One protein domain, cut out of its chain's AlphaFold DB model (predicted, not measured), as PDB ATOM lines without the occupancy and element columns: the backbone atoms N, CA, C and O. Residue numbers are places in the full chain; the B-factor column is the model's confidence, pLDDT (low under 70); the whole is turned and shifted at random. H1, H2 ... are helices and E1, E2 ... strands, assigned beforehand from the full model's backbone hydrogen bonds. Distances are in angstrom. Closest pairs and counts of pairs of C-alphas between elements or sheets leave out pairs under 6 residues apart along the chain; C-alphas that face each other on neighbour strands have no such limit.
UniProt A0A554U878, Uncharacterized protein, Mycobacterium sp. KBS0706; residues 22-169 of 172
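This is residues 22 to 169 of the 172 residues of an uncharacterized protein of Mycobacterium sp. KBS0706 (UniProt A0A554U878). A strongly twisted sheet of eight strands curls like part of a barrel round one helix, H1, which lies nearest the middle of the domain. H3 packs beside H1, running back along it, and the short helix H2 covers the sheet's other end, over E8 and E7. The sheet and the helices H1, H2 and H3 on one face of it make two layers. The printed part has 148 residues, with three named helices and eight named strands that follow along the chain as E1 E2 E3 E4 E5 H1 E6 H2 E7 E8 H3; the mixed sheet runs E1 E2 E3 E4 E5 E6 E8 E7, and the class is mixed, helices and strands. The whole is compact, with a radius of gyration of the C-alphas of 14.6 A and spans of 45 by 35 by 24 A.

E1, residues 27 to 33, E2, 37 to 43, E3, 52 to 60, E4, 67 to 76, and E5, 86 to 89, form a meander, each strand the antiparallel neighbour of the one before. Within hydrogen-bond range are N 29 and O 41 at 2.9 A, N 40 and O 58 at 2.8 A, N 55 and O 71 at 2.7 A, and N 74 and O 88 at 2.8 A. The pairing is staggered: E4 pairs with E3 over residues 67 to 74 and with E5 over 74 to 76. E6, residues 122 to 126, is parallel to E5, with N 124 and O 87 2.9 A apart. H1, residues 103 to 118, is on the sheet; E5, H1 and E6 form a strand-helix-strand unit, two parallel neighbour strands with a helix between, and its crossover is right-handed. The closest C-alphas of H1 and E5 are those of Ala 115 and Leu 87, 5.6 A apart. E8, residues 149 to 152, is antiparallel to E6, with N 125 and O 150 2.8 A apart. The edge strand E7, residues 144 to 146, forms a hairpin with E8, with N 144 and O 151 2.9 A apart. H2, residues 133 to 140, is on the sheet at a height of 9.6 A; E6, H2 and E7 form a split unit with E8 between the strands, its crossover right-handed. H3, residues 154 to 167, touches H1 at a shallow tilt of 26 degrees, opposite ways; their closest C-alphas, Ala 112 and Pro 154, are 4.6 A apart. In H1, H2 and H3 every O i to N i+4 pair is within hydrogen-bond range.

E1 begins with C-alpha 27 at (-34.397, -16.650, -30.058) and is 20.4 A long; E2 is 19.8 A, E3 25.8 A and E4 29.9 A. H1 measures 22.5 A from C-alpha 103 at (-45.834, -17.827, -17.313). H3 measures 19.9 A and ends with C-alpha 167 at (-50.660, -28.898, -17.507).

The C-alphas farthest apart, those of Ser 63 and Pro 83, are 45.7 A apart. The printed part has no cut. The link from E5 to H1, residues 90 to 102, is long. The mean pLDDT of the printed part is 95.1, and no printed residue is under 70.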
ATOM      1  N   LYS A  22     -18.856 -16.263 -23.780       95.25
ATOM      2  CA  LYS A  22     -19.572 -17.051 -24.784       95.25
ATOM      3  C   LYS A  22     -20.701 -16.226 -25.392       95.25
ATOM      4  O   LYS A  22     -21.441 -15.552 -24.676       95.25
ATOM      5  N   GLU A  23     -20.839 -16.294 -26.705       96.12
ATOM      6  CA  GLU A  23     -21.901 -15.610 -27.433       96.12
ATOM      7  C   GLU A  23     -23.151 -16.483 -27.536       96.12
ATOM      8  O   GLU A  23     -23.086 -17.716 -27.508       96.12
ATOM      9  N   LEU A  24     -24.306 -15.834 -27.654       96.50
ATOM     10  CA  LEU A  24     -25.586 -16.503 -27.819       96.50
ATOM     11  C   LEU A  24     -26.501 -15.657 -28.702       96.50
ATOM     12  O   LEU A  24     -26.761 -14.496 -28.399       96.50
ATOM     13  N   GLY A  25     -27.015 -16.242 -29.782       96.69
ATOM     14  CA  GLY A  25     -27.949 -15.551 -30.670       96.69
ATOM     15  C   GLY A  25     -29.321 -15.318 -30.028       96.69
ATOM     16  O   GLY A  25     -29.725 -16.030 -29.100       96.69
ATOM     17  N   SER A  26     -30.078 -14.363 -30.561       97.25
ATOM     18  CA  SER A  26     -31.473 -14.145 -30.168       97.25
ATOM     19  C   SER A  26     -32.368 -15.327 -30.550       97.25
ATOM     20  O   SER A  26     -32.135 -15.985 -31.566       97.25
ATOM     21  N   LYS A  27     -33.422 -15.587 -29.772       98.38
ATOM     22  CA  LYS A  27     -34.397 -16.650 -30.058       98.38
ATOM     23  C   LYS A  27     -35.744 -16.352 -29.408       98.38
ATOM     24  O   LYS A  27     -35.792 -16.005 -28.231       98.38
ATOM     25  N   ALA A  28     -36.825 -16.527 -30.161       97.88
ATOM     26  CA  ALA A  28     -38.189 -16.348 -29.673       97.88
ATOM     27  C   ALA A  28     -38.869 -17.697 -29.405       97.88
ATOM     28  O   ALA A  28     -38.685 -18.668 -30.143       97.88
ATOM     29  N   TYR A  29     -39.666 -17.739 -28.343       98.00
ATOM     30  CA  TYR A  29     -40.473 -18.885 -27.945       98.00
ATOM     31  C   TYR A  29     -41.918 -18.439 -27.827       98.00
ATOM     32  O   TYR A  29     -42.223 -17.600 -26.987       98.00
ATOM     33  N   GLN A  30     -42.796 -19.018 -28.638       98.19
ATOM     34  CA  GLN A  30     -44.208 -18.670 -28.659       98.19
ATOM     35  C   GLN A  30     -45.051 -19.851 -28.180       98.19
ATOM     36  O   GLN A  30     -44.800 -20.997 -28.564       98.19
ATOM     37  N   LEU A  31     -46.005 -19.570 -27.294       98.25
ATOM     38  CA  LEU A  31     -47.014 -20.520 -26.840       98.25
ATOM     39  C   LEU A  31     -48.381 -19.837 -26.794       98.25
ATOM     40  O   LEU A  31     -48.485 -18.657 -26.465       98.25
ATOM     41  N   SER A  32     -49.437 -20.599 -27.046       98.12
ATOM     42  CA  SER A  32     -50.818 -20.132 -27.009       98.12
ATOM     43  C   SER A  32     -51.634 -20.854 -25.940       98.12
ATOM     44  O   SER A  32     -51.412 -22.029 -25.626       98.12
ATOM     45  N   HIS A  33     -52.604 -20.129 -25.392       98.19
ATOM     46  CA  HIS A  33     -53.565 -20.580 -24.399       98.19
ATOM     47  C   HIS A  33     -54.948 -20.015 -24.731       98.19
ATOM     48  O   HIS A  33     -55.129 -18.802 -24.834       98.19
ATOM     49  N   ARG A  34     -55.973 -20.873 -24.801       96.94
ATOM     50  CA  ARG A  34     -57.338 -20.480 -25.209       96.94
ATOM     51  C   ARG A  34     -57.906 -19.285 -24.429       96.94
ATOM     52  O   ARG A  34     -58.572 -18.438 -25.007       96.94
ATOM     53  N   ARG A  35     -57.670 -19.240 -23.113       96.75
ATOM     54  CA  ARG A  35     -58.167 -18.172 -22.221       96.75
ATOM     55  C   ARG A  35     -57.277 -16.928 -22.168       96.75
ATOM     56  O   ARG A  35     -57.797 -15.839 -21.973       96.75
ATOM     57  N   TYR A  36     -55.960 -17.101 -22.262       96.88
ATOM     58  CA  TYR A  36     -54.989 -16.056 -21.911       96.88
ATOM     59  C   TYR A  36     -54.295 -15.470 -23.140       96.88
ATOM     60  O   TYR A  36     -53.601 -14.471 -23.019       96.88
ATOM     61  N   GLY A  37     -54.524 -16.044 -24.324       97.50
ATOM     62  CA  GLY A  37     -53.949 -15.577 -25.576       97.50
ATOM     63  C   GLY A  37     -52.583 -16.191 -25.827       97.50
ATOM     64  O   GLY A  37     -52.358 -17.366 -25.535       97.50
ATOM     65  N   THR A  38     -51.683 -15.410 -26.404       98.25
ATOM     66  CA  THR A  38     -50.360 -15.871 -26.825       98.25
ATOM     67  C   THR A  38     -49.296 -15.225 -25.962       98.25
ATOM     68  O   THR A  38     -49.280 -14.008 -25.811       98.25
ATOM     69  N   VAL A  39     -48.387 -16.033 -25.423       98.31
ATOM     70  CA  VAL A  39     -47.161 -15.545 -24.800       98.31
ATOM     71  C   VAL A  39     -45.990 -15.760 -25.746       98.31
ATOM     72  O   VAL A  39     -45.813 -16.847 -26.301       98.31
ATOM     73  N   THR A  40     -45.171 -14.728 -25.885       98.44
ATOM     74  CA  THR A  40     -43.875 -14.785 -26.544       98.44
ATOM     75  C   THR A  40     -42.799 -14.457 -25.524       98.44
ATOM     76  O   THR A  40     -42.878 -13.438 -24.851       98.44
ATOM     77  N   ILE A  41     -41.794 -15.318 -25.391       98.31
ATOM     78  CA  ILE A  41     -40.583 -15.019 -24.626       98.31
ATOM     79  C   ILE A  41     -39.430 -14.915 -25.612       98.31
ATOM     80  O   ILE A  41     -39.037 -15.905 -26.233       98.31
ATOM     81  N   GLN A  42     -38.895 -13.713 -25.759       98.50
ATOM     82  CA  GLN A  42     -37.748 -13.419 -26.595       98.50
ATOM     83  C   GLN A  42     -36.492 -13.352 -25.736       98.50
ATOM     84  O   GLN A  42     -36.318 -12.446 -24.929       98.50
ATOM     85  N   ARG A  43     -35.586 -14.303 -25.951       98.12
ATOM     86  CA  ARG A  43     -34.198 -14.181 -25.518       98.12
ATOM     87  C   ARG A  43     -33.476 -13.262 -26.499       98.12
ATOM     88  O   ARG A  43     -33.429 -13.571 -27.694       98.12
ATOM     89  N   GLY A  44     -32.913 -12.165 -26.013       97.81
ATOM     90  CA  GLY A  44     -32.052 -11.294 -26.808       97.81
ATOM     91  C   GLY A  44     -30.679 -11.904 -27.076       97.81
ATOM     92  O   GLY A  44     -30.352 -13.000 -26.622       97.81
ATOM     93  N   GLU A  45     -29.875 -11.194 -27.857       96.88
ATOM     94  CA  GLU A  45     -28.492 -11.586 -28.099       96.88
ATOM     95  C   GLU A  45     -27.615 -11.376 -26.860       96.88
ATOM     96  O   GLU A  45     -27.843 -10.477 -26.043       96.88
ATOM     97  N   LYS A  46     -26.576 -12.200 -26.758       96.69
ATOM     98  CA  LYS A  46     -25.462 -12.019 -25.840       96.69
ATOM     99  C   LYS A  46     -24.176 -11.966 -26.653       96.69
ATOM    100  O   LYS A  46     -23.791 -12.963 -27.262       96.69
ATOM    101  N   SER A  47     -23.503 -10.828 -26.616       95.06
ATOM    102  CA  SER A  47     -22.170 -10.630 -27.179       95.06
ATOM    103  C   SER A  47     -21.074 -11.006 -26.169       95.06
ATOM    104  O   SER A  47     -21.329 -11.184 -24.971       95.06
ATOM    105  N   ALA A  48     -19.836 -11.159 -26.643       95.00
ATOM    106  CA  ALA A  48     -18.704 -11.590 -25.816       95.00
ATOM    107  C   ALA A  48     -18.264 -10.565 -24.747       95.00
ATOM    108  O   ALA A  48     -17.576 -10.928 -23.794       95.00
ATOM    109  N   ASP A  49     -18.640  -9.296 -24.909       94.62
ATOM    110  CA  ASP A  49     -18.370  -8.172 -24.003       94.62
ATOM    111  C   ASP A  49     -19.463  -7.975 -22.937       94.62
ATOM    112  O   ASP A  49     -19.278  -7.209 -21.991       94.62
ATOM    113  N   ARG A  50     -20.596  -8.678 -23.055       93.88
ATOM    114  CA  ARG A  50     -21.721  -8.583 -22.120       93.88
ATOM    115  C   ARG A  50     -21.868  -9.857 -21.316       93.88
ATOM    116  O   ARG A  50     -21.867 -10.955 -21.864       93.88
ATOM    117  N   ARG A  51     -22.086  -9.709 -20.011       95.50
ATOM    118  CA  ARG A  51     -22.399 -10.826 -19.106       95.50
ATOM    119  C   ARG A  51     -23.895 -11.039 -18.913       95.50
ATOM    120  O   ARG A  51     -24.280 -11.987 -18.247       95.50
ATOM    121  N   GLU A  52     -24.727 -10.185 -19.494       97.19
ATOM    122  CA  GLU A  52     -26.177 -10.218 -19.323       97.19
ATOM    123  C   GLU A  52     -26.889 -10.647 -20.603       97.19
ATOM    124  O   GLU A  52     -26.428 -10.368 -21.712       97.19
ATOM    125  N   ILE A  53     -28.046 -11.280 -20.434       98.00
ATOM    126  CA  ILE A  53     -28.950 -11.683 -21.509       98.00
ATOM    127  C   ILE A  53     -30.332 -11.124 -21.178       98.00
ATOM    128  O   ILE A  53     -30.894 -11.492 -20.141       98.00
ATOM    129  N   PRO A  54     -30.897 -10.238 -22.013       97.81
ATOM    130  CA  PRO A  54     -32.258  -9.773 -21.816       97.81
ATOM    131  C   PRO A  54     -33.258 -10.848 -22.257       97.81
ATOM    132  O   PRO A  54     -33.083 -11.507 -23.284       97.81
ATOM    133  N   PHE A  55     -34.325 -10.995 -21.486       98.31
ATOM    134  CA  PHE A  55     -35.490 -11.809 -21.785       98.31
ATOM    135  C   PHE A  55     -36.724 -10.916 -21.743       98.31
ATOM    136  O   PHE A  55     -37.070 -10.383 -20.690       98.31
ATOM    137  N   THR A  56     -37.389 -10.772 -22.881       98.25
ATOM    138  CA  THR A  56     -38.625 -10.002 -23.010       98.25
ATOM    139  C   THR A  56     -39.802 -10.960 -23.084       98.25
ATOM    140  O   THR A  56     -39.823 -11.861 -23.917       98.25
ATOM    141  N   ILE A  57     -40.764 -10.793 -22.188       98.25
ATOM    142  CA  ILE A  57     -42.018 -11.534 -22.136       98.25
ATOM    143  C   ILE A  57     -43.104 -10.615 -22.678       98.25
ATOM    144  O   ILE A  57     -43.346  -9.554 -22.114       98.25
ATOM    145  N   THR A  58     -43.784 -11.050 -23.728       98.31
ATOM    146  CA  THR A  58     -44.947 -10.370 -24.292       98.31
ATOM    147  C   THR A  58     -46.157 -11.282 -24.149       98.31
ATOM    148  O   THR A  58     -46.150 -12.393 -24.679       98.31
ATOM    149  N   LEU A  59     -47.196 -10.838 -23.444       98.25
ATOM    150  CA  LEU A  59     -48.496 -11.504 -23.398       98.25
ATOM    151  C   LEU A  59     -49.488 -10.712 -24.249       98.25
ATOM    152  O   LEU A  59     -49.821  -9.576 -23.927       98.25
ATOM    153  N   THR A  60     -49.987 -11.334 -25.311       98.06
ATOM    154  CA  THR A  60     -51.041 -10.790 -26.166       98.06
ATOM    155  C   THR A  60     -52.343 -11.533 -25.866       98.06
ATOM    156  O   THR A  60     -52.528 -12.651 -26.364       98.06
ATOM    157  N   PRO A  61     -53.240 -10.966 -25.039       96.75
ATOM    158  CA  PRO A  61     -54.518 -11.594 -24.726       96.75
ATOM    159  C   PRO A  61     -55.423 -11.677 -25.969       96.75
ATOM    160  O   PRO A  61     -55.222 -10.931 -26.928       96.75
ATOM    161  N   PRO A  62     -56.456 -12.548 -25.980       96.12
ATOM    162  CA  PRO A  62     -57.379 -12.664 -27.116       96.12
ATOM    163  C   PRO A  62     -58.141 -11.361 -27.397       96.12
ATOM    164  O   PRO A  62     -58.584 -11.114 -28.514       96.12
ATOM    165  N   SER A  63     -58.299 -10.540 -26.362       93.19
ATOM    166  CA  SER A  63     -58.872  -9.203 -26.406       93.19
ATOM    167  C   SER A  63     -58.127  -8.315 -25.415       93.19
ATOM    168  O   SER A  63     -57.869  -8.753 -24.293       93.19
ATOM    169  N   GLY A  64     -57.849  -7.071 -25.794       91.44
ATOM    170  CA  GLY A  64     -57.165  -6.097 -24.942       91.44
ATOM    171  C   GLY A  64     -55.760  -5.753 -25.431       91.44
ATOM    172  O   GLY A  64     -55.342  -6.161 -26.515       91.44
ATOM    173  N   ALA A  65     -55.055  -4.951 -24.636       94.81
ATOM    174  CA  ALA A  65     -53.694  -4.528 -24.937       94.81
ATOM    175  C   ALA A  65     -52.686  -5.642 -24.622       94.81
ATOM    176  O   ALA A  65     -52.897  -6.450 -23.718       94.81
ATOM    177  N   SER A  66     -51.580  -5.665 -25.368       96.62
ATOM    178  CA  SER A  66     -50.457  -6.541 -25.032       96.62
ATOM    179  C   SER A  66     -49.710  -5.998 -23.819       96.62
ATOM    180  O   SER A  66     -49.559  -4.787 -23.670       96.62
ATOM    181  N   ILE A  67     -49.223  -6.910 -22.983       96.19
ATOM    182  CA  ILE A  67     -48.353  -6.614 -21.845       96.19
ATOM    183  C   ILE A  67     -46.938  -7.028 -22.219       96.19
ATOM    184  O   ILE A  67     -46.742  -8.122 -22.750       96.19
ATOM    185  N   GLU A  68     -45.962  -6.176 -21.926       96.94
ATOM    186  CA  GLU A  68     -44.547  -6.455 -22.149       96.94
ATOM    187  C   GLU A  68     -43.750  -6.261 -20.858       96.94
ATOM    188  O   GLU A  68     -43.948  -5.293 -20.126       96.94
ATOM    189  N   TYR A  69     -42.836  -7.187 -20.584       96.19
ATOM    190  CA  TYR A  69     -41.945  -7.149 -19.433       96.19
ATOM    191  C   TYR A  69     -40.558  -7.649 -19.829       96.19
ATOM    192  O   TYR A  69     -40.428  -8.745 -20.369       96.19
ATOM    193  N   THR A  70     -39.510  -6.874 -19.544       96.88
ATOM    194  CA  THR A  70     -38.126  -7.277 -19.822       96.88
ATOM    195  C   THR A  70     -37.361  -7.485 -18.528       96.88
ATOM    196  O   THR A  70     -37.343  -6.624 -17.655       96.88
ATOM    197  N   HIS A  71     -36.664  -8.611 -18.452       96.25
ATOM    198  CA  HIS A  71     -35.822  -8.973 -17.328       96.25
ATOM    199  C   HIS A  71     -34.467  -9.483 -17.815       96.25
ATOM    200  O   HIS A  71     -34.350  -9.987 -18.930       96.25
ATOM    201  N   ARG A  72     -33.417  -9.314 -17.012       96.69
ATOM    202  CA  ARG A  72     -32.049  -9.667 -17.403       96.69
ATOM    203  C   ARG A  72     -31.525 -10.794 -16.537       96.69
ATOM    204  O   ARG A  72     -31.696 -10.782 -15.326       96.69
ATOM    205  N   MET A  73     -30.864 -11.746 -17.179       98.00
ATOM    206  CA  MET A  73     -30.124 -12.807 -16.505       98.00
ATOM    207  C   MET A  73     -28.631 -12.585 -16.692       98.00
ATOM    208  O   MET A  73     -28.218 -12.124 -17.756       98.00
ATOM    209  N   TYR A  74     -27.829 -12.945 -15.702       97.06
ATOM    210  CA  TYR A  74     -26.377 -12.838 -15.739       97.06
ATOM    211  C   TYR A  74     -25.732 -14.212 -15.957       97.06
ATOM    212  O   TYR A  74     -26.216 -15.231 -15.475       97.06
ATOM    213  N   VAL A  75     -24.626 -14.247 -16.689       97.44
ATOM    214  CA  VAL A  75     -23.790 -15.435 -16.871       97.44
ATOM    215  C   VAL A  75     -22.605 -15.331 -15.926       97.44
ATOM    216  O   VAL A  75     -21.924 -14.306 -15.914       97.44
ATOM    217  N   GLN A  76     -22.344 -16.393 -15.173       96.25
ATOM    218  CA  GLN A  76     -21.177 -16.509 -14.309       96.25
ATOM    219  C   GLN A  76     -20.368 -17.740 -14.687       96.25
ATOM    220  O   GLN A  76     -20.895 -18.832 -14.890       96.25
ATOM    221  N   ASP A  77     -19.058 -17.554 -14.776       93.56
ATOM    222  CA  ASP A  77     -18.118 -18.640 -15.042       93.56
ATOM    223  C   ASP A  77     -17.899 -19.521 -13.803       93.56
ATOM    224  O   ASP A  77     -17.748 -20.740 -13.898       93.56
ATOM    225  N   GLN A  78     -17.951 -18.886 -12.630       91.81
ATOM    226  CA  GLN A  78     -18.022 -19.519 -11.322       91.81
ATOM    227  C   GLN A  78     -19.079 -18.805 -10.488       91.81
ATOM    228  O   GLN A  78     -18.977 -17.603 -10.244       91.81
ATOM    229  N   ASP A  79     -20.088 -19.557 -10.074       87.81
ATOM    230  CA  ASP A  79     -21.174 -19.070  -9.239       87.81
ATOM    231  C   ASP A  79     -20.794 -19.189  -7.751       87.81
ATOM    232  O   ASP A  79     -20.113 -20.122  -7.321       87.81
ATOM    233  N   ASN A  80     -21.189 -18.202  -6.950       87.19
ATOM    234  CA  ASN A  80     -20.896 -18.165  -5.515       87.19
ATOM    235  C   ASN A  80     -21.896 -18.978  -4.672       87.19
ATOM    236  O   ASN A  80     -21.629 -19.234  -3.495       87.19
ATOM    237  N   LEU A  81     -23.035 -19.367  -5.246       86.88
ATOM    238  CA  LEU A  81     -24.102 -20.136  -4.607       86.88
ATOM    239  C   LEU A  81     -24.023 -21.628  -4.942       86.88
ATOM    240  O   LEU A  81     -24.471 -22.454  -4.143       86.88
ATOM    241  N   THR A  82     -23.458 -21.988  -6.097       89.19
ATOM    242  CA  THR A  82     -23.335 -23.380  -6.553       89.19
ATOM    243  C   THR A  82     -21.997 -23.651  -7.250       89.19
ATOM    244  O   THR A  82     -21.470 -22.772  -7.925       89.19
ATOM    245  N   PRO A  83     -21.420 -24.865  -7.147       88.62
ATOM    246  CA  PRO A  83     -20.238 -25.212  -7.925       88.62
ATOM    247  C   PRO A  83     -20.481 -25.122  -9.441       88.62
ATOM    248  O   PRO A  83     -21.425 -25.710  -9.976       88.62
ATOM    249  N   GLY A  84     -19.554 -24.468 -10.144       92.12
ATOM    250  CA  GLY A  84     -19.522 -24.393 -11.605       92.12
ATOM    251  C   GLY A  84     -20.113 -23.104 -12.174       92.12
ATOM    252  O   GLY A  84     -20.369 -22.146 -11.451       92.12
ATOM    253  N   SER A  85     -20.288 -23.084 -13.494       96.38
ATOM    254  CA  SER A  85     -20.849 -21.941 -14.213       96.38
ATOM    255  C   SER A  85     -22.372 -21.912 -14.131       96.38
ATOM    256  O   SER A  85     -23.029 -22.956 -14.017       96.38
ATOM    257  N   SER A  86     -22.949 -20.719 -14.235       97.56
ATOM    258  CA  SER A  86     -24.391 -20.521 -14.149       97.56
ATOM    259  C   SER A  86     -24.916 -19.485 -15.138       97.56
ATOM    260  O   SER A  86     -24.205 -18.600 -15.620       97.56
ATOM    261  N   LEU A  87     -26.204 -19.623 -15.440       98.19
ATOM    262  CA  LEU A  87     -27.063 -18.525 -15.859       98.19
ATOM    263  C   LEU A  87     -27.971 -18.235 -14.665       98.19
ATOM    264  O   LEU A  87     -28.701 -19.123 -14.227       98.19
ATOM    265  N   GLY A  88     -27.887 -17.031 -14.121       96.69
ATOM    266  CA  GLY A  88     -28.548 -16.660 -12.882       96.69
ATOM    267  C   GLY A  88     -29.425 -15.428 -13.020       96.69
ATOM    268  O   GLY A  88     -29.267 -14.632 -13.949       96.69
ATOM    269  N   TYR A  89     -30.359 -15.273 -12.092       96.00
ATOM    270  CA  TYR A  89     -31.064 -14.020 -11.864       96.00
ATOM    271  C   TYR A  89     -31.640 -13.962 -10.449       96.00
ATOM    272  O   TYR A  89     -31.904 -15.005  -9.852       96.00
ATOM    273  N   GLY A  90     -31.894 -12.743  -9.971       90.06
ATOM    274  CA  GLY A  90     -32.380 -12.513  -8.613       90.06
ATOM    275  C   GLY A  90     -33.875 -12.315  -8.521       90.06
ATOM    276  O   GLY A  90     -34.677 -13.101  -9.026       90.06
ATOM    277  N   PHE A  91     -34.266 -11.241  -7.846       86.31
ATOM    278  CA  PHE A  91     -35.672 -10.923  -7.683       86.31
ATOM    279  C   PHE A  91     -36.323 -10.600  -9.033       86.31
ATOM    280  O   PHE A  91     -35.837  -9.762  -9.791       86.31
ATOM    281  N   ILE A  92     -37.454 -11.250  -9.299       87.88
ATOM    282  CA  ILE A  92     -38.310 -10.972 -10.445       87.88
ATOM    283  C   ILE A  92     -39.707 -10.650  -9.930       87.88
ATOM    284  O   ILE A  92     -40.298 -11.432  -9.183       87.88
ATOM    285  N   ASP A  93     -40.212  -9.496 -10.340       86.62
ATOM    286  CA  ASP A  93     -41.567  -9.052 -10.042       86.62
ATOM    287  C   ASP A  93     -42.322  -8.957 -11.355       86.62
ATOM    288  O   ASP A  93     -42.088  -8.059 -12.169       86.62
ATOM    289  N   PHE A  94     -43.137  -9.970 -11.617       88.62
ATOM    290  CA  PHE A  94     -43.959  -9.966 -12.810       88.62
ATOM    291  C   PHE A  94     -45.148  -9.030 -12.613       88.62
ATOM    292  O   PHE A  94     -45.753  -9.068 -11.544       88.62
ATOM    293  N   PRO A  95     -45.552  -8.279 -13.655       90.75
ATOM    294  CA  PRO A  95     -46.859  -7.638 -13.674       90.75
ATOM    295  C   PRO A  95     -47.962  -8.635 -13.306       90.75
ATOM    296  O   PRO A  95     -47.895  -9.810 -13.696       90.75
ATOM    297  N   ASP A  96     -48.977  -8.165 -12.580       91.44
ATOM    298  CA  ASP A  96     -50.068  -8.991 -12.051       91.44
ATOM    299  C   ASP A  96     -50.738  -9.841 -13.140       91.44
ATOM    300  O   ASP A  96     -51.120 -10.990 -12.908       91.44
ATOM    301  N   GLU A  97     -50.812  -9.322 -14.365       92.19
ATOM    302  CA  GLU A  97     -51.404  -9.989 -15.522       92.19
ATOM    303  C   GLU A  97     -50.631 -11.237 -15.978       92.19
ATOM    304  O   GLU A  97     -51.204 -12.124 -16.615       92.19
ATOM    305  N   LEU A  98     -49.339 -11.336 -15.653       92.00
ATOM    306  CA  LEU A  98     -48.511 -12.519 -15.919       92.00
ATOM    307  C   LEU A  98     -48.541 -13.521 -14.746       92.00
ATOM    308  O   LEU A  98     -48.104 -14.673 -14.890       92.00
ATOM    309  N   GLY A  99     -49.057 -13.102 -13.589       91.50
ATOM    310  CA  GLY A  99     -49.138 -13.885 -12.362       91.50
ATOM    311  C   GLY A  99     -50.162 -15.023 -12.433       91.50
ATOM    312  O   GLY A  99     -51.209 -14.931 -13.062       91.50
ATOM    313  N   GLY A 100     -49.864 -16.156 -11.788       90.50
ATOM    314  CA  GLY A 100     -50.828 -17.252 -11.577       90.50
ATOM    315  C   GLY A 100     -51.246 -18.070 -12.813       90.50
ATOM    316  O   GLY A 100     -51.782 -19.167 -12.656       90.50
ATOM    317  N   ILE A 101     -50.950 -17.614 -14.033       94.38
ATOM    318  CA  ILE A 101     -51.373 -18.275 -15.283       94.38
ATOM    319  C   ILE A 101     -50.327 -19.241 -15.858       94.38
ATOM    320  O   ILE A 101     -50.530 -19.832 -16.912       94.38
ATOM    321  N   GLY A 102     -49.202 -19.438 -15.166       94.94
ATOM    322  CA  GLY A 102     -48.161 -20.390 -15.564       94.94
ATOM    323  C   GLY A 102     -47.024 -19.815 -16.414       94.94
ATOM    324  O   GLY A 102     -46.163 -20.594 -16.824       94.94
ATOM    325  N   ILE A 103     -46.957 -18.489 -16.614       96.06
ATOM    326  CA  ILE A 103     -45.834 -17.827 -17.313       96.06
ATOM    327  C   ILE A 103     -44.495 -18.152 -16.659       96.06
ATOM    328  O   ILE A 103     -43.531 -18.422 -17.367       96.06
ATOM    329  N   GLY A 104     -44.447 -18.232 -15.325       96.06
ATOM    330  CA  GLY A 104     -43.238 -18.624 -14.604       96.06
ATOM    331  C   GLY A 104     -42.635 -19.934 -15.121       96.06
ATOM    332  O   GLY A 104     -41.442 -19.980 -15.401       96.06
ATOM    333  N   TYR A 105     -43.438 -20.974 -15.367       97.25
ATOM    334  CA  TYR A 105     -42.921 -22.235 -15.914       97.25
ATOM    335  C   TYR A 105     -42.352 -22.059 -17.327       97.25
ATOM    336  O   TYR A 105     -41.284 -22.572 -17.643       97.25
ATOM    337  N   ILE A 106     -43.030 -21.296 -18.181       97.69
ATOM    338  CA  ILE A 106     -42.564 -21.042 -19.549       97.69
ATOM    339  C   ILE A 106     -41.245 -20.266 -19.518       97.69
ATOM    340  O   ILE A 106     -40.292 -20.646 -20.197       97.69
ATOM    341  N   TYR A 107     -41.168 -19.237 -18.676       97.81
ATOM    342  CA  TYR A 107     -39.978 -18.421 -18.479       97.81
ATOM    343  C   TYR A 107     -38.778 -19.262 -18.038       97.81
ATOM    344  O   TYR A 107     -37.731 -19.223 -18.680       97.81
ATOM    345  N   HIS A 108     -38.949 -20.119 -17.030       97.88
ATOM    346  CA  HIS A 108     -37.875 -20.986 -16.541       97.88
ATOM    347  C   HIS A 108     -37.460 -22.043 -17.563       97.88
ATOM    348  O   HIS A 108     -36.279 -22.362 -17.677       97.88
ATOM    349  N   ARG A 109     -38.402 -22.562 -18.361       98.06
ATOM    350  CA  ARG A 109     -38.080 -23.462 -19.475       98.06
ATOM    351  C   ARG A 109     -37.188 -22.771 -20.506       98.06
ATOM    352  O   ARG A 109     -36.232 -23.373 -20.988       98.06
ATOM    353  N   VAL A 110     -37.515 -21.529 -20.864       98.19
ATOM    354  CA  VAL A 110     -36.764 -20.733 -21.845       98.19
ATOM    355  C   VAL A 110     -35.392 -20.337 -21.299       98.19
ATOM    356  O   VAL A 110     -34.393 -20.472 -22.008       98.19
ATOM    357  N   ALA A 111     -35.324 -19.942 -20.029       98.31
ATOM    358  CA  ALA A 111     -34.078 -19.669 -19.323       98.31
ATOM    359  C   ALA A 111     -33.161 -20.898 -19.283       98.31
ATOM    360  O   ALA A 111     -31.995 -20.824 -19.662       98.31
ATOM    361  N   ALA A 112     -33.700 -22.061 -18.914       98.44
ATOM    362  CA  ALA A 112     -32.947 -23.306 -18.901       98.44
ATOM    363  C   ALA A 112     -32.491 -23.721 -20.312       98.44
ATOM    364  O   ALA A 112     -31.357 -24.151 -20.493       98.44
ATOM    365  N   ALA A 113     -33.315 -23.527 -21.346       98.38
ATOM    366  CA  ALA A 113     -32.876 -23.752 -22.724       98.38
ATOM    367  C   ALA A 113     -31.694 -22.841 -23.107       98.38
ATOM    368  O   ALA A 113     -30.742 -23.302 -23.734       98.38
ATOM    369  N   ALA A 114     -31.708 -21.572 -22.688       98.31
ATOM    370  CA  ALA A 114     -30.584 -20.661 -22.891       98.31
ATOM    371  C   ALA A 114     -29.327 -21.102 -22.125       98.31
ATOM    372  O   ALA A 114     -28.246 -21.132 -22.708       98.31
ATOM    373  N   ALA A 115     -29.472 -21.508 -20.862       98.19
ATOM    374  CA  ALA A 115     -28.385 -22.051 -20.053       98.19
ATOM    375  C   ALA A 115     -27.753 -23.293 -20.714       98.19
ATOM    376  O   ALA A 115     -26.532 -23.398 -20.829       98.19
ATOM    377  N   GLN A 116     -28.580 -24.197 -21.250       98.12
ATOM    378  CA  GLN A 116     -28.109 -25.378 -21.972       98.12
ATOM    379  C   GLN A 116     -27.366 -25.017 -23.271       98.12
ATOM    380  O   GLN A 116     -26.322 -25.599 -23.552       98.12
ATOM    381  N   GLU A 117     -27.859 -24.051 -24.054       97.62
ATOM    382  CA  GLU A 117     -27.177 -23.575 -25.272       97.62
ATOM    383  C   GLU A 117     -25.830 -22.888 -24.945       97.62
ATOM    384  O   GLU A 117     -24.825 -23.069 -25.646       97.62
ATOM    385  N   LEU A 118     -25.756 -22.162 -23.824       96.75
ATOM    386  CA  LEU A 118     -24.493 -21.636 -23.295       96.75
ATOM    387  C   LEU A 118     -23.566 -22.740 -22.778       96.75
ATOM    388  O   LEU A 118     -22.349 -22.561 -22.771       96.75
ATOM    389  N   GLY A 119     -24.101 -23.904 -22.424       96.75
ATOM    390  CA  GLY A 119     -23.334 -24.994 -21.829       96.75
ATOM    391  C   GLY A 119     -22.891 -24.695 -20.398       96.75
ATOM    392  O   GLY A 119     -21.914 -25.285 -19.945       96.75
ATOM    393  N   VAL A 120     -23.576 -23.777 -19.706       97.12
ATOM    394  CA  VAL A 120     -23.345 -23.561 -18.273       97.12
ATOM    395  C   VAL A 120     -23.901 -24.734 -17.471       97.12
ATOM    396  O   VAL A 120     -24.843 -25.407 -17.902       97.12
ATOM    397  N   ALA A 121     -23.317 -24.991 -16.305       96.75
ATOM    398  CA  ALA A 121     -23.682 -26.150 -15.498       96.75
ATOM    399  C   ALA A 121     -25.075 -26.016 -14.865       96.75
ATOM    400  O   ALA A 121     -25.795 -27.009 -14.759       96.75
ATOM    401  N   ASN A 122     -25.462 -24.799 -14.468       97.81
ATOM    402  CA  ASN A 122     -26.664 -24.559 -13.673       97.81
ATOM    403  C   ASN A 122     -27.517 -23.404 -14.213       97.81
ATOM    404  O   ASN A 122     -27.001 -22.429 -14.764       97.81
ATOM    405  N   LEU A 123     -28.828 -23.488 -13.983       98.00
ATOM    406  CA  LEU A 123     -29.678 -22.307 -13.848       98.00
ATOM    407  C   LEU A 123     -29.807 -21.990 -12.356       98.00
ATOM    408  O   LEU A 123     -30.091 -22.898 -11.568       98.00
ATOM    409  N   VAL A 124     -29.605 -20.728 -11.986       97.44
ATOM    410  CA  VAL A 124     -29.619 -20.258 -10.596       97.44
ATOM    411  C   VAL A 124     -30.660 -19.158 -10.424       97.44
ATOM    412  O   VAL A 124     -30.863 -18.331 -11.310       97.44
ATOM    413  N   ILE A 125     -31.340 -19.172  -9.285       96.19
ATOM    414  CA  ILE A 125     -32.270 -18.125  -8.871       96.19
ATOM    415  C   ILE A 125     -31.837 -17.687  -7.482       96.19
ATOM    416  O   ILE A 125     -31.940 -18.475  -6.537       96.19
ATOM    417  N   ASP A 126     -31.319 -16.471  -7.358       93.12
ATOM    418  CA  ASP A 126     -30.912 -15.909  -6.075       93.12
ATOM    419  C   ASP A 126     -32.042 -15.105  -5.423       93.12
ATOM    420  O   ASP A 126     -33.067 -14.793  -6.030       93.12
ATOM    421  N   SER A 127     -31.857 -14.785  -4.144       89.12
ATOM    422  CA  SER A 127     -32.752 -13.913  -3.380       89.12
ATOM    423  C   SER A 127     -34.202 -14.427  -3.315       89.12
ATOM    424  O   SER A 127     -35.157 -13.649  -3.311       89.12
ATOM    425  N   VAL A 128     -34.386 -15.753  -3.245       88.00
ATOM    426  CA  VAL A 128     -35.716 -16.374  -3.135       88.00
ATOM    427  C   VAL A 128     -36.205 -16.304  -1.688       88.00
ATOM    428  O   VAL A 128     -35.617 -16.913  -0.795       88.00
ATOM    429  N   GLY A 129     -37.293 -15.564  -1.456       82.94
ATOM    430  CA  GLY A 129     -37.942 -15.487  -0.147       82.94
ATOM    431  C   GLY A 129     -38.621 -16.799   0.263       82.94
ATOM    432  O   GLY A 129     -39.184 -17.504  -0.579       82.94
ATOM    433  N   VAL A 130     -38.590 -17.083   1.567       80.31
ATOM    434  CA  VAL A 130     -39.235 -18.254   2.186       80.31
ATOM    435  C   VAL A 130     -40.760 -18.132   2.099       80.31
ATOM    436  O   VAL A 130     -41.317 -17.044   2.239       80.31
ATOM    437  N   ASP A 131     -41.423 -19.249   1.825       77.38
ATOM    438  CA  ASP A 131     -42.859 -19.444   1.624       77.38
ATOM    439  C   ASP A 131     -43.480 -18.588   0.501       77.38
ATOM    440  O   ASP A 131     -44.705 -18.435   0.381       77.38
ATOM    441  N   GLY A 132     -42.638 -18.060  -0.391       87.94
ATOM    442  CA  GLY A 132     -43.043 -17.225  -1.515       87.94
ATOM    443  C   GLY A 132     -43.560 -18.011  -2.733       87.94
ATOM    444  O   GLY A 132     -43.308 -19.210  -2.886       87.94
ATOM    445  N   PRO A 133     -44.258 -17.341  -3.673       89.88
ATOM    446  CA  PRO A 133     -44.619 -17.934  -4.963       89.88
ATOM    447  C   PRO A 133     -43.411 -18.468  -5.746       89.88
ATOM    448  O   PRO A 133     -43.525 -19.514  -6.383       89.88
ATOM    449  N   MET A 134     -42.265 -17.778  -5.672       92.94
ATOM    450  CA  MET A 134     -41.030 -18.206  -6.331       92.94
ATOM    451  C   MET A 134     -40.483 -19.501  -5.728       92.94
ATOM    452  O   MET A 134     -40.170 -20.423  -6.469       92.94
ATOM    453  N   GLU A 135     -40.449 -19.628  -4.400       93.75
ATOM    454  CA  GLU A 135     -40.018 -20.869  -3.751       93.75
ATOM    455  C   GLU A 135     -40.876 -22.063  -4.186       93.75
ATOM    456  O   GLU A 135     -40.345 -23.086  -4.623       93.75
ATOM    457  N   ARG A 136     -42.208 -21.924  -4.151       93.44
ATOM    458  CA  ARG A 136     -43.118 -22.989  -4.607       93.44
ATOM    459  C   ARG A 136     -42.898 -23.351  -6.072       93.44
ATOM    460  O   ARG A 136     -43.041 -24.516  -6.446       93.44
ATOM    461  N   LEU A 137     -42.568 -22.367  -6.906       94.75
ATOM    462  CA  LEU A 137     -42.217 -22.599  -8.300       94.75
ATOM    463  C   LEU A 137     -40.914 -23.403  -8.402       94.75
ATOM    464  O   LEU A 137     -40.916 -24.436  -9.070       94.75
ATOM    465  N   CYS A 138     -39.843 -22.987  -7.719       95.81
ATOM    466  CA  CYS A 138     -38.551 -23.680  -7.708       95.81
ATOM    467  C   CYS A 138     -38.686 -25.133  -7.234       95.81
ATOM    468  O   CYS A 138     -38.220 -26.057  -7.906       95.81
ATOM    469  N   GLN A 139     -39.399 -25.352  -6.126       95.00
ATOM    470  CA  GLN A 139     -39.699 -26.686  -5.600       95.00
ATOM    471  C   GLN A 139     -40.530 -27.510  -6.592       95.00
ATOM    472  O   GLN A 139     -40.232 -28.674  -6.851       95.00
ATOM    473  N   GLY A 140     -41.540 -26.897  -7.219       94.38
ATOM    474  CA  GLY A 140     -42.364 -27.534  -8.248       94.38
ATOM    475  C   GLY A 140     -41.602 -27.914  -9.524       94.38
ATOM    476  O   GLY A 140     -42.084 -28.761 -10.283       94.38
ATOM    477  N   LEU A 141     -40.433 -27.308  -9.750       96.56
ATOM    478  CA  LEU A 141     -39.482 -27.635 -10.814       96.56
ATOM    479  C   LEU A 141     -38.392 -28.624 -10.375       96.56
ATOM    480  O   LEU A 141     -37.573 -29.017 -11.203       96.56
ATOM    481  N   GLY A 142     -38.381 -29.038  -9.104       95.75
ATOM    482  CA  GLY A 142     -37.364 -29.930  -8.550       95.75
ATOM    483  C   GLY A 142     -35.999 -29.269  -8.367       95.75
ATOM    484  O   GLY A 142     -34.995 -29.973  -8.285       95.75
ATOM    485  N   MET A 143     -35.940 -27.933  -8.327       96.44
ATOM    486  CA  MET A 143     -34.680 -27.230  -8.104       96.44
ATOM    487  C   MET A 143     -34.160 -27.499  -6.693       96.44
ATOM    488  O   MET A 143     -34.928 -27.618  -5.739       96.44
ATOM    489  N   THR A 144     -32.841 -27.586  -6.560       95.50
ATOM    490  CA  THR A 144     -32.193 -27.853  -5.275       95.50
ATOM    491  C   THR A 144     -31.988 -26.535  -4.528       95.50
ATOM    492  O   THR A 144     -31.466 -25.591  -5.129       95.50
ATOM    493  N   PRO A 145     -32.385 -26.434  -3.248       94.81
ATOM    494  CA  PRO A 145     -32.106 -25.247  -2.454       94.81
ATOM    495  C   PRO A 145     -30.593 -25.085  -2.268       94.81
ATOM    496  O   PRO A 145     -29.877 -26.040  -1.963       94.81
ATOM    497  N   VAL A 146     -30.116 -23.858  -2.436       94.00
ATOM    498  CA  VAL A 146     -28.739 -23.434  -2.159       94.00
ATOM    499  C   VAL A 146     -28.769 -22.239  -1.210       94.00
ATOM    500  O   VAL A 146     -29.835 -21.741  -0.843       94.00
ATOM    501  N   ARG A 147     -27.602 -21.763  -0.764       88.44
ATOM    502  CA  ARG A 147     -27.548 -20.613   0.147       88.44
ATOM    503  C   ARG A 147     -28.220 -19.398  -0.505       88.44
ATOM    504  O   ARG A 147     -27.692 -18.850  -1.461       88.44
ATOM    505  N   GLY A 148     -29.351 -18.963   0.044       85.81
ATOM    506  CA  GLY A 148     -30.067 -17.771  -0.423       85.81
ATOM    507  C   GLY A 148     -30.788 -17.926  -1.766       85.81
ATOM    508  O   GLY A 148     -31.156 -16.912  -2.351       85.81
ATOM    509  N   GLY A 149     -30.991 -19.149  -2.269       94.31
ATOM    510  CA  GLY A 149     -31.595 -19.348  -3.585       94.31
ATOM    511  C   GLY A 149     -31.843 -20.805  -3.963       94.31
ATOM    512  O   GLY A 149     -31.879 -21.695  -3.113       94.31
ATOM    513  N   TYR A 150     -31.996 -21.042  -5.261       96.62
ATOM    514  CA  TYR A 150     -32.220 -22.359  -5.855       96.62
ATOM    515  C   TYR A 150     -31.329 -22.557  -7.082       96.62
ATOM    516  O   TYR A 150     -31.120 -21.629  -7.859       96.62
ATOM    517  N   ALA A 151     -30.838 -23.777  -7.289       96.81
ATOM    518  CA  ALA A 151     -30.018 -24.134  -8.442       96.81
ATOM    519  C   ALA A 151     -30.421 -25.498  -9.007       96.81
ATOM    520  O   ALA A 151     -30.839 -26.395  -8.267       96.81
ATOM    521  N   PHE A 152     -30.299 -25.677 -10.325       96.94
ATOM    522  CA  PHE A 152     -30.477 -26.993 -10.939       96.94
ATOM    523  C   PHE A 152     -29.844 -27.098 -12.334       96.94
ATOM    524  O   PHE A 152     -29.776 -26.091 -13.051       96.94
ATOM    525  N   PRO A 153     -29.460 -28.311 -12.781       96.88
ATOM    526  CA  PRO A 153     -29.045 -28.536 -14.157       96.88
ATOM    527  C   PRO A 153     -30.155 -28.180 -15.162       96.88
ATOM    528  O   PRO A 153     -31.307 -28.606 -14.986       96.88
ATOM    529  N   PRO A 154     -29.835 -27.471 -16.261       97.38
ATOM    530  CA  PRO A 154     -30.839 -26.974 -17.200       97.38
ATOM    531  C   PRO A 154     -31.774 -28.045 -17.781       97.38
ATOM    532  O   PRO A 154     -32.981 -27.825 -17.883       97.38
ATOM    533  N   ALA A 155     -31.248 -29.227 -18.113       97.00
ATOM    534  CA  ALA A 155     -32.027 -30.303 -18.730       97.00
ATOM    535  C   ALA A 155     -33.227 -30.741 -17.868       97.00
ATOM    536  O   ALA A 155     -34.322 -30.963 -18.389       97.00
ATOM    537  N   GLY A 156     -33.041 -30.808 -16.545       95.56
ATOM    538  CA  GLY A 156     -34.108 -31.172 -15.617       95.56
ATOM    539  C   GLY A 156     -35.211 -30.115 -15.553       95.56
ATOM    540  O   GLY A 156     -36.397 -30.452 -15.597       95.56
ATOM    541  N   ILE A 157     -34.830 -28.833 -15.563       97.19
ATOM    542  CA  ILE A 157     -35.781 -27.714 -15.582       97.19
ATOM    543  C   ILE A 157     -36.585 -27.710 -16.882       97.19
ATOM    544  O   ILE A 157     -37.801 -27.559 -16.836       97.19
ATOM    545  N   ILE A 158     -35.945 -27.908 -18.041       98.00
ATOM    546  CA  ILE A 158     -36.634 -27.905 -19.343       98.00
ATOM    547  C   ILE A 158     -37.775 -28.929 -19.359       98.00
ATOM    548  O   ILE A 158     -38.881 -28.610 -19.807       98.00
ATOM    549  N   ALA A 159     -37.513 -30.140 -18.859       95.06
ATOM    550  CA  ALA A 159     -38.502 -31.208 -18.792       95.06
ATOM    551  C   ALA A 159     -39.637 -30.871 -17.810       95.06
ATOM    552  O   ALA A 159     -40.808 -30.859 -18.204       95.06
ATOM    553  N   ALA A 160     -39.301 -30.541 -16.558       96.94
ATOM    554  CA  ALA A 160     -40.286 -30.255 -15.515       96.94
ATOM    555  C   ALA A 160     -41.157 -29.039 -15.867       96.94
ATOM    556  O   ALA A 160     -42.388 -29.103 -15.828       96.94
ATOM    557  N   ALA A 161     -40.527 -27.943 -16.287       97.38
ATOM    558  CA  ALA A 161     -41.202 -26.706 -16.642       97.38
ATOM    559  C   ALA A 161     -42.075 -26.861 -17.895       97.38
ATOM    560  O   ALA A 161     -43.181 -26.324 -17.940       97.38
ATOM    561  N   GLY A 162     -41.630 -27.648 -18.883       96.25
ATOM    562  CA  GLY A 162     -42.431 -27.985 -20.060       96.25
ATOM    563  C   GLY A 162     -43.691 -28.782 -19.719       96.25
ATOM    564  O   GLY A 162     -44.778 -28.439 -20.182       96.25
ATOM    565  N   ALA A 163     -43.575 -29.802 -18.866       96.62
ATOM    566  CA  ALA A 163     -44.734 -30.566 -18.405       96.62
ATOM    567  C   ALA A 163     -45.717 -29.679 -17.620       96.62
ATOM    568  O   ALA A 163     -46.928 -29.713 -17.858       96.62
ATOM    569  N   LYS A 164     -45.202 -28.822 -16.729       97.19
ATOM    570  CA  LYS A 164     -46.027 -27.890 -15.950       97.19
ATOM    571  C   LYS A 164     -46.711 -26.846 -16.831       97.19
ATOM    572  O   LYS A 164     -47.900 -26.609 -16.626       97.19
ATOM    573  N   SER A 165     -46.037 -26.276 -17.834       96.62
ATOM    574  CA  SER A 165     -46.669 -25.319 -18.754       96.62
ATOM    575  C   SER A 165     -47.832 -25.953 -19.522       96.62
ATOM    576  O   SER A 165     -48.905 -25.359 -19.602       96.62
ATOM    577  N   VAL A 166     -47.662 -27.191 -20.002       96.88
ATOM    578  CA  VAL A 166     -48.732 -27.929 -20.697       96.88
ATOM    579  C   VAL A 166     -49.892 -28.243 -19.755       96.88
ATOM    580  O   VAL A 166     -51.044 -28.021 -20.113       96.88
ATOM    581  N   SER A 167     -49.611 -28.666 -18.517       96.44
ATOM    582  CA  SER A 167     -50.660 -28.898 -17.507       96.44
ATOM    583  C   SER A 167     -51.460 -27.635 -17.160       96.44
ATOM    584  O   SER A 167     -52.577 -27.720 -16.656       96.44
ATOM    585  N   ARG A 168     -50.897 -26.454 -17.449       95.94
ATOM    586  CA  ARG A 168     -51.539 -25.143 -17.302       95.94
ATOM    587  C   ARG A 168     -52.249 -24.677 -18.576       95.94
ATOM    588  O   ARG A 168     -52.706 -23.546 -18.603       95.94
ATOM    589  N   GLY A 169     -52.349 -25.524 -19.602       97.25
ATOM    590  CA  GLY A 169     -53.076 -25.248 -20.844       97.25
ATOM    591  C   GLY A 169     -52.264 -24.541 -21.931       97.25
ATOM    592  O   GLY A 169     -52.834 -24.169 -22.954       97.25
TER     593      GLY A 169